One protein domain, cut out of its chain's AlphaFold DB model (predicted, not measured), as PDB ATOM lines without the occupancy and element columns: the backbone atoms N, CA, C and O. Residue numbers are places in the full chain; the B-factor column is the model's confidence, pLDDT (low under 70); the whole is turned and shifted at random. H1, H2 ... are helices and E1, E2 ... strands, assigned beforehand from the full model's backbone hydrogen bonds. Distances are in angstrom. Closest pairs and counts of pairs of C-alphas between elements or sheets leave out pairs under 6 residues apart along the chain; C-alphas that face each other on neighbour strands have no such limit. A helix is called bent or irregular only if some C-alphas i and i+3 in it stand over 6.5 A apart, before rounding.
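What this domain is: This is residues 346 to 404 of the 406 residues of the protein "DNA helicase" of Carnobacterium maltaromaticum LMA28 (UniProt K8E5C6). One long helix, H2, makes the longest axis, and beside it sit a shorter slanting helix, H1, which packs on residues 381 to 388 of H2, and a small two-strand hairpin, E1 and E2, whose strand E2 is near the later stretch 389 to 396 of the same helix. Residues 397 to 404, at the far end of H2, stick out beyond the body. The printed part has 59 residues with two named strands and two named helices, in the order E1, E2, H1, H2, and the sheet E1 - E2 is antiparallel. The class is mostly helix, helices holding 37 and strands 7 of the 44 residues in named elements. The whole is loose, with a radius of gyration of the C-alphas of 13.1 A and spans of 43 by 19 by 14 A.

Where its parts are: The printed part begins at Gly 346, whose C-alpha is at (25.449, 26.574, 23.299), and residues 346 to 351 come before the first named element. E1 is the strand of residues 352 to 354, 6.9 A from first to last C-alpha, and it begins with C-alpha 352 at (18.442, 41.835, 31.323). E2 is the strand of residues 357 to 360, 9.1 A long. H1 is the helix of residues 362 to 371, 14.2 A long, with C-alpha 362 at (18.559, 33.957, 29.632). H2 is the helix of residues 378 to 404, 27 residues and 38.5 A long, ending with C-alpha 404 at (3.681, 56.350, 37.861). H2 is neither bent nor irregular, but only just: C-alphas 392 and 395 are 6.4 A apart.

How they stand to each other: E1 and E2 form a hairpin of antiparallel neighbour strands, with an angle of 146 degrees between their directions. The C-alphas of Lys 353 and Val 358 face each other at 4.5 A, and those of Val 352 and Phe 360 at 5.2 A. Across the pair, N of residue 354 and O of residue 357 are 2.9 A apart, and N of residue 352 and O of residue 360 are 3.1 A apart, both within hydrogen-bond range. A tight link of one residue, Ser 361, leads from E2 to H1. E1 and H1 are only just apart, with their closest C-alphas at 8.1 A. H1 and H2 touch, with 7 pairs of C-alphas within 8 A, and H2 touches H1 with its residues 381 to 388 alone. Their closest C-alphas are those of Phe 369 and Thr 385, 5.6 A apart. The two helices run opposite ways at a steep tilt of 52 degrees, and their centres are 13.8 A apart. E2 and H2 are near each other, with 7 pairs of C-alphas within 10 A. E1 and H2 are apart. In H1 every O i to N i+4 pair is within hydrogen-bond range; in H2 21 of 23 are.

The domain as a whole: The two C-alphas farthest apart are those of His 375 and Arg 404, at 43.6 A, while the first and last printed C-alphas, of Gly 346 and Arg 404, are 39.7 A apart. Residues 397 to 404, which belong to H2, stand free. Without them the body has 51 residues, spans 36 by 24 by 14 A and has a radius of gyration of 11.4 A. The printed part has no cut. The links from E1 to E2 and from E2 to H1 are tight, the link from H1 to H2, with 6 residues, is short, and no link is long. The mean pLDDT of the printed part is 87.7, and in this predicted model residues 402 to 404 are under 70.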
ATOM      1  N   GLY A 346      24.416  26.395  22.268       85.75
ATOM      2  CA  GLY A 346      25.449  26.574  23.299       85.75
ATOM      3  C   GLY A 346      25.923  28.014  23.535       85.75
ATOM      4  O   GLY A 346      26.774  28.228  24.396       85.75
ATOM      5  N   MET A 347      25.358  29.012  22.846       91.06
ATOM      6  CA  MET A 347      25.561  30.423  23.202       91.06
ATOM      7  C   MET A 347      25.079  30.721  24.632       91.06
ATOM      8  O   MET A 347      24.001  30.295  25.052       91.06
ATOM      9  N   ILE A 348      25.873  31.492  25.377       91.00
ATOM     10  CA  ILE A 348      25.576  31.882  26.757       91.00
ATOM     11  C   ILE A 348      25.053  33.319  26.774       91.00
ATOM     12  O   ILE A 348      25.769  34.253  26.420       91.00
ATOM     13  N   PHE A 349      23.822  33.502  27.254       91.69
ATOM     14  CA  PHE A 349      23.187  34.815  27.381       91.69
ATOM     15  C   PHE A 349      23.216  35.339  28.818       91.69
ATOM     16  O   PHE A 349      23.229  34.579  29.793       91.69
ATOM     17  N   LYS A 350      23.194  36.666  28.958       91.12
ATOM     18  CA  LYS A 350      23.018  37.354  30.243       91.12
ATOM     19  C   LYS A 350      21.563  37.793  30.397       91.12
ATOM     20  O   LYS A 350      20.907  38.118  29.417       91.12
ATOM     21  N   GLU A 351      21.068  37.788  31.632       92.69
ATOM     22  CA  GLU A 351      19.732  38.312  31.942       92.69
ATOM     23  C   GLU A 351      19.742  39.829  31.834       92.69
ATOM     24  O   GLU A 351      20.691  40.474  32.288       92.69
ATOM     25  N   VAL A 352      18.660  40.390  31.304       90.44
ATOM     26  CA  VAL A 352      18.442  41.835  31.323       90.44
ATOM     27  C   VAL A 352      17.609  42.152  32.555       90.44
ATOM     28  O   VAL A 352      16.456  41.728  32.666       90.44
ATOM     29  N   LYS A 353      18.208  42.871  33.503       88.81
ATOM     30  CA  LYS A 353      17.576  43.256  34.770       88.81
ATOM     31  C   LYS A 353      17.378  44.760  34.822       88.81
ATOM     32  O   LYS A 353      18.255  45.513  34.409       88.81
ATOM     33  N   LEU A 354      16.259  45.189  35.394       83.81
ATOM     34  CA  LEU A 354      16.046  46.574  35.797       83.81
ATOM     35  C   LEU A 354      15.903  46.610  37.317       83.81
ATOM     36  O   LEU A 354      14.962  46.048  37.876       83.81
ATOM     37  N   LYS A 355      16.853  47.263  37.993       82.44
ATOM     38  CA  LYS A 355      17.046  47.146  39.447       82.44
ATOM     39  C   LYS A 355      17.255  45.674  39.845       82.44
ATOM     40  O   LYS A 355      18.303  45.117  39.539       82.44
ATOM     41  N   GLN A 356      16.276  45.048  40.495       82.50
ATOM     42  CA  GLN A 356      16.329  43.646  40.936       82.50
ATOM     43  C   GLN A 356      15.359  42.734  40.169       82.50
ATOM     44  O   GLN A 356      15.367  41.524  40.376       82.50
ATOM     45  N   GLU A 357      14.550  43.286  39.265       85.19
ATOM     46  CA  GLU A 357      13.558  42.525  38.509       85.19
ATOM     47  C   GLU A 357      14.139  42.084  37.161       85.19
ATOM     48  O   GLU A 357      14.742  42.882  36.432       85.19
ATOM     49  N   VAL A 358      13.975  40.803  36.831       87.56
ATOM     50  CA  VAL A 358      14.378  40.245  35.536       87.56
ATOM     51  C   VAL A 358      13.339  40.651  34.498       87.56
ATOM     52  O   VAL A 358      12.199  40.207  34.569       87.56
ATOM     53  N   LEU A 359      13.736  41.490  33.538       88.31
ATOM     54  CA  LEU A 359      12.884  41.867  32.409       88.31
ATOM     55  C   LEU A 359      12.878  40.784  31.333       88.31
ATOM     56  O   LEU A 359      11.819  40.440  30.826       88.31
ATOM     57  N   PHE A 360      14.057  40.243  31.017       92.69
ATOM     58  CA  PHE A 360      14.220  39.154  30.057       92.69
ATOM     59  C   PHE A 360      15.168  38.103  30.629       92.69
ATOM     60  O   PHE A 360      16.301  38.407  31.029       92.69
ATOM     61  N   SER A 361      14.700  36.856  30.678       92.69
ATOM     62  CA  SER A 361      15.498  35.734  31.183       92.69
ATOM     63  C   SER A 361      16.498  35.232  30.134       92.69
ATOM     64  O   SER A 361      16.283  35.380  28.932       92.69
ATOM     65  N   LYS A 362      17.576  34.557  30.565       93.69
ATOM     66  CA  LYS A 362      18.559  33.957  29.632       93.69
ATOM     67  C   LYS A 362      17.903  32.982  28.653       93.69
ATOM     68  O   LYS A 362      18.276  32.941  27.486       93.69
ATOM     69  N   LYS A 363      16.938  32.193  29.143       91.50
ATOM     70  CA  LYS A 363      16.199  31.204  28.343       91.50
ATOM     71  C   LYS A 363      15.330  31.879  27.290       91.50
ATOM     72  O   LYS A 363      15.299  31.424  26.153       91.50
ATOM     73  N   GLU A 364      14.663  32.970  27.658       92.44
ATOM     74  CA  GLU A 364      13.840  33.741  26.728       92.44
ATOM     75  C   GLU A 364      14.689  34.345  25.607       92.44
ATOM     76  O   GLU A 364      14.395  34.114  24.438       92.44
ATOM     77  N   ILE A 365      15.791  35.020  25.952       93.81
ATOM     78  CA  ILE A 365      16.713  35.602  24.965       93.81
ATOM     79  C   ILE A 365      17.284  34.510  24.054       93.81
ATOM     80  O   ILE A 365      17.305  34.673  22.839       93.81
ATOM     81  N   SER A 366      17.682  33.371  24.628       93.62
ATOM     82  CA  SER A 366      18.160  32.220  23.860       93.62
ATOM     83  C   SER A 366      17.105  31.699  22.886       93.62
ATOM     84  O   SER A 366      17.428  31.391  21.746       93.62
ATOM     85  N   THR A 367      15.848  31.599  23.319       93.06
ATOM     86  CA  THR A 367      14.754  31.102  22.474       93.06
ATOM     87  C   THR A 367      14.500  32.052  21.307       93.06
ATOM     88  O   THR A 367      14.349  31.600  20.179       93.06
ATOM     89  N   ILE A 368      14.517  33.364  21.561       92.00
ATOM     90  CA  ILE A 368      14.385  34.380  20.511       92.00
ATOM     91  C   ILE A 368      15.555  34.268  19.526       92.00
ATOM     92  O   ILE A 368      15.328  34.163  18.325       92.00
ATOM     93  N   PHE A 369      16.793  34.210  20.020       93.75
ATOM     94  CA  PHE A 369      17.983  34.142  19.172       93.75
ATOM     95  C   PHE A 369      17.991  32.920  18.238       93.75
ATOM     96  O   PHE A 369      18.268  33.063  17.047       93.75
ATOM     97  N   TYR A 370      17.649  31.731  18.749       93.62
ATOM     98  CA  TYR A 370      17.593  30.503  17.941       93.62
ATOM     99  C   TYR A 370      16.285  30.326  17.159       93.62
ATOM    100  O   TYR A 370      16.182  29.393  16.370       93.62
ATOM    101  N   SER A 371      15.291  31.203  17.336       92.62
ATOM    102  CA  SER A 371      14.093  31.201  16.482       92.62
ATOM    103  C   SER A 371      14.376  31.734  15.073       92.62
ATOM    104  O   SER A 371      13.633  31.432  14.139       92.62
ATOM    105  N   PHE A 372      15.453  32.508  14.907       91.38
ATOM    106  CA  PHE A 372      15.853  33.035  13.610       91.38
ATOM    107  C   PHE A 372      16.549  31.958  12.752       91.38
ATOM    108  O   PHE A 372      17.353  31.185  13.276       91.38
ATOM    109  N   PRO A 373      16.294  31.934  11.430       89.12
ATOM    110  CA  PRO A 373      16.871  30.969  10.496       89.12
ATOM    111  C   PRO A 373      18.396  30.827  10.534       89.12
ATOM    112  O   PRO A 373      19.133  31.804  10.695       89.12
ATOM    113  N   GLU A 374      18.870  29.605  10.256       83.88
ATOM    114  CA  GLU A 374      20.296  29.281  10.342       83.88
ATOM    115  C   GLU A 374      21.184  30.009   9.315       83.88
ATOM    116  O   GLU A 374      22.355  30.271   9.584       83.88
ATOM    117  N   HIS A 375      20.624  30.391   8.164       86.44
ATOM    118  CA  HIS A 375      21.359  31.069   7.089       86.44
ATOM    119  C   HIS A 375      21.747  32.518   7.425       86.44
ATOM    120  O   HIS A 375      22.587  33.096   6.737       86.44
ATOM    121  N   TYR A 376      21.165  33.114   8.472       88.44
ATOM    122  CA  TYR A 376      21.606  34.417   8.959       88.44
ATOM    123  C   TYR A 376      22.930  34.305   9.712       88.44
ATOM    124  O   TYR A 376      23.119  33.415  10.547       88.44
ATOM    125  N   THR A 377      23.816  35.272   9.467       90.38
ATOM    126  CA  THR A 377      25.064  35.432  10.221       90.38
ATOM    127  C   THR A 377      24.781  35.682  11.705       90.38
ATOM    128  O   THR A 377      23.737  36.230  12.073       90.38
ATOM    129  N   LEU A 378      25.738  35.342  12.577       89.62
ATOM    130  CA  LEU A 378      25.630  35.622  14.016       89.62
ATOM    131  C   LEU A 378      25.335  37.106  14.284       89.62
ATOM    132  O   LEU A 378      24.464  37.420  15.092       89.62
ATOM    133  N   ALA A 379      26.010  38.009  13.564       90.88
ATOM    134  CA  ALA A 379      25.806  39.451  13.677       90.88
ATOM    135  C   ALA A 379      24.356  39.857  13.367       90.88
ATOM    136  O   ALA A 379      23.741  40.572  14.155       90.88
ATOM    137  N   GLN A 380      23.777  39.348  12.276       91.81
ATOM    138  CA  GLN A 380      22.378  39.616  11.925       91.81
ATOM    139  C   GLN A 380      21.415  39.100  12.995       91.81
ATOM    140  O   GLN A 380      20.518  39.830  13.414       91.81
ATOM    141  N   ARG A 381      21.620  37.876  13.502       92.62
ATOM    142  CA  ARG A 381      20.764  37.331  14.568       92.62
ATOM    143  C   ARG A 381      20.867  38.133  15.861       92.62
ATOM    144  O   ARG A 381      19.849  38.320  16.527       92.62
ATOM    145  N   PHE A 382      22.048  38.650  16.211       91.56
ATOM    146  CA  PHE A 382      22.192  39.573  17.340       91.56
ATOM    147  C   PHE A 382      21.384  40.856  17.126       91.56
ATOM    148  O   PHE A 382      20.671  41.278  18.042       91.56
ATOM    149  N   THR A 383      21.436  41.442  15.927       94.19
ATOM    150  CA  THR A 383      20.650  42.634  15.578       94.19
ATOM    151  C   THR A 383      19.152  42.362  15.690       94.19
ATOM    152  O   THR A 383      18.466  43.062  16.431       94.19
ATOM    153  N   TYR A 384      18.644  41.292  15.072       93.75
ATOM    154  CA  TYR A 384      17.217  40.956  15.132       93.75
ATOM    155  C   TYR A 384      16.741  40.608  16.541       93.75
ATOM    156  O   TYR A 384      15.657  41.018  16.952       93.75
ATOM    157  N   THR A 385      17.565  39.907  17.324       93.44
ATOM    158  CA  THR A 385      17.264  39.643  18.737       93.44
ATOM    159  C   THR A 385      17.180  40.952  19.517       93.44
ATOM    160  O   THR A 385      16.269  41.131  20.319       93.44
ATOM    161  N   THR A 386      18.086  41.897  19.257       93.25
ATOM    162  CA  THR A 386      18.072  43.222  19.890       93.25
ATOM    163  C   THR A 386      16.812  44.002  19.521       93.25
ATOM    164  O   THR A 386      16.144  44.538  20.403       93.25
ATOM    165  N   GLU A 387      16.438  44.023  18.243       94.25
ATOM    166  CA  GLU A 387      15.212  44.673  17.772       94.25
ATOM    167  C   GLU A 387      13.953  44.062  18.394       94.25
ATOM    168  O   GLU A 387      13.061  44.793  18.825       94.25
ATOM    169  N   GLU A 388      13.883  42.735  18.487       93.19
ATOM    170  CA  GLU A 388      12.757  42.027  19.096       93.19
ATOM    171  C   GLU A 388      12.654  42.321  20.598       93.19
ATOM    172  O   GLU A 388      11.571  42.629  21.107       93.19
ATOM    173  N   LEU A 389      13.782  42.328  21.315       92.69
ATOM    174  CA  LEU A 389      13.820  42.725  22.723       92.69
ATOM    175  C   LEU A 389      13.384  44.186  22.909       92.69
ATOM    176  O   LEU A 389      12.605  44.477  23.816       92.69
ATOM    177  N   LEU A 390      13.809  45.102  22.033       91.88
ATOM    178  CA  LEU A 390      13.382  46.506  22.066       91.88
ATOM    179  C   LEU A 390      11.881  46.662  21.783       91.88
ATOM    180  O   LEU A 390      11.209  47.439  22.467       91.88
ATOM    181  N   LYS A 391      11.323  45.905  20.828       91.75
ATOM    182  CA  LYS A 391       9.874  45.875  20.559       91.75
ATOM    183  C   LYS A 391       9.090  45.409  21.784       91.75
ATOM    184  O   LYS A 391       8.097  46.045  22.134       91.75
ATOM    185  N   ARG A 392       9.561  44.363  22.472       89.44
ATOM    186  CA  ARG A 392       8.950  43.850  23.714       89.44
ATOM    187  C   ARG A 392       9.130  44.788  24.905       89.44
ATOM    188  O   ARG A 392       8.285  44.813  25.795       89.44
ATOM    189  N   LEU A 393      10.184  45.602  24.908       88.62
ATOM    190  CA  LEU A 393      10.451  46.572  25.968       88.62
ATOM    191  C   LEU A 393       9.498  47.783  25.919       88.62
ATOM    192  O   LEU A 393       9.039  48.235  26.968       88.62
ATOM    193  N   LYS A 394       9.144  48.284  24.724       85.31
ATOM    194  CA  LYS A 394       8.240  49.445  24.538       85.31
ATOM    195  C   LYS A 394       6.920  49.366  25.338       85.31
ATOM    196  O   LYS A 394       6.625  50.315  26.070       85.31
ATOM    197  N   PRO A 395       6.117  48.283  25.271       82.94
ATOM    198  CA  PRO A 395       4.873  48.187  26.038       82.94
ATOM    199  C   PRO A 395       5.110  48.074  27.552       82.94
ATOM    200  O   PRO A 395       4.302  48.580  28.331       82.94
ATOM    201  N   ILE A 396       6.222  47.463  27.983       81.50
ATOM    202  CA  ILE A 396       6.593  47.355  29.403       81.50
ATOM    203  C   ILE A 396       6.886  48.743  29.986       81.50
ATOM    204  O   ILE A 396       6.440  49.046  31.095       81.50
ATOM    205  N   ILE A 397       7.583  49.600  29.231       80.81
ATOM    206  CA  ILE A 397       7.854  50.991  29.616       80.81
ATOM    207  C   ILE A 397       6.541  51.782  29.701       80.81
ATOM    208  O   ILE A 397       6.238  52.337  30.757       80.81
ATOM    209  N   LYS A 398       5.705  51.740  28.653       77.88
ATOM    210  CA  LYS A 398       4.432  52.485  28.593       77.88
ATOM    211  C   LYS A 398       3.478  52.124  29.741       77.88
ATOM    212  O   LYS A 398       2.886  53.002  30.365       77.88
ATOM    213  N   LYS A 399       3.374  50.833  30.084       79.25
ATOM    214  CA  LYS A 399       2.550  50.345  31.208       79.25
ATOM    215  C   LYS A 399       3.070  50.820  32.573       79.25
ATOM    216  O   LYS A 399       2.295  50.940  33.519       79.25
ATOM    217  N   ARG A 400       4.376  51.070  32.698       72.56
ATOM    218  CA  ARG A 400       5.005  51.558  33.936       72.56
ATOM    219  C   ARG A 400       4.934  53.075  34.079       72.56
ATOM    220  O   ARG A 400       4.751  53.537  35.196       72.56
ATOM    221  N   GLU A 401       5.022  53.829  32.986       72.69
ATOM    222  CA  GLU A 401       4.787  55.281  32.997       72.69
ATOM    223  C   GLU A 401       3.352  55.607  33.420       72.69
ATOM    224  O   GLU A 401       3.145  56.434  34.303       72.69
ATOM    225  N   GLN A 402       2.370  54.865  32.900       67.56
ATOM    226  CA  GLN A 402       0.967  54.998  33.312       67.56
ATOM    227  C   GLN A 402       0.740  54.676  34.798       67.56
ATOM    228  O   GLN A 402      -0.055  55.341  35.446       67.56
ATOM    229  N   LYS A 403       1.474  53.706  35.363       66.06
ATOM    230  CA  LYS A 403       1.452  53.377  36.806       66.06
ATOM    231  C   LYS A 403       2.170  54.389  37.707       66.06
ATOM    232  O   LYS A 403       2.159  54.218  38.918       66.06
ATOM    233  N   ARG A 404       2.900  55.342  37.129       57.72
ATOM    234  CA  ARG A 404       3.681  56.350  37.861       57.72
ATOM    235  C   ARG A 404       3.010  57.729  37.828       57.72
ATOM    236  O   ARG A 404       3.378  58.585  38.623       57.72
TER     237      ARG A 404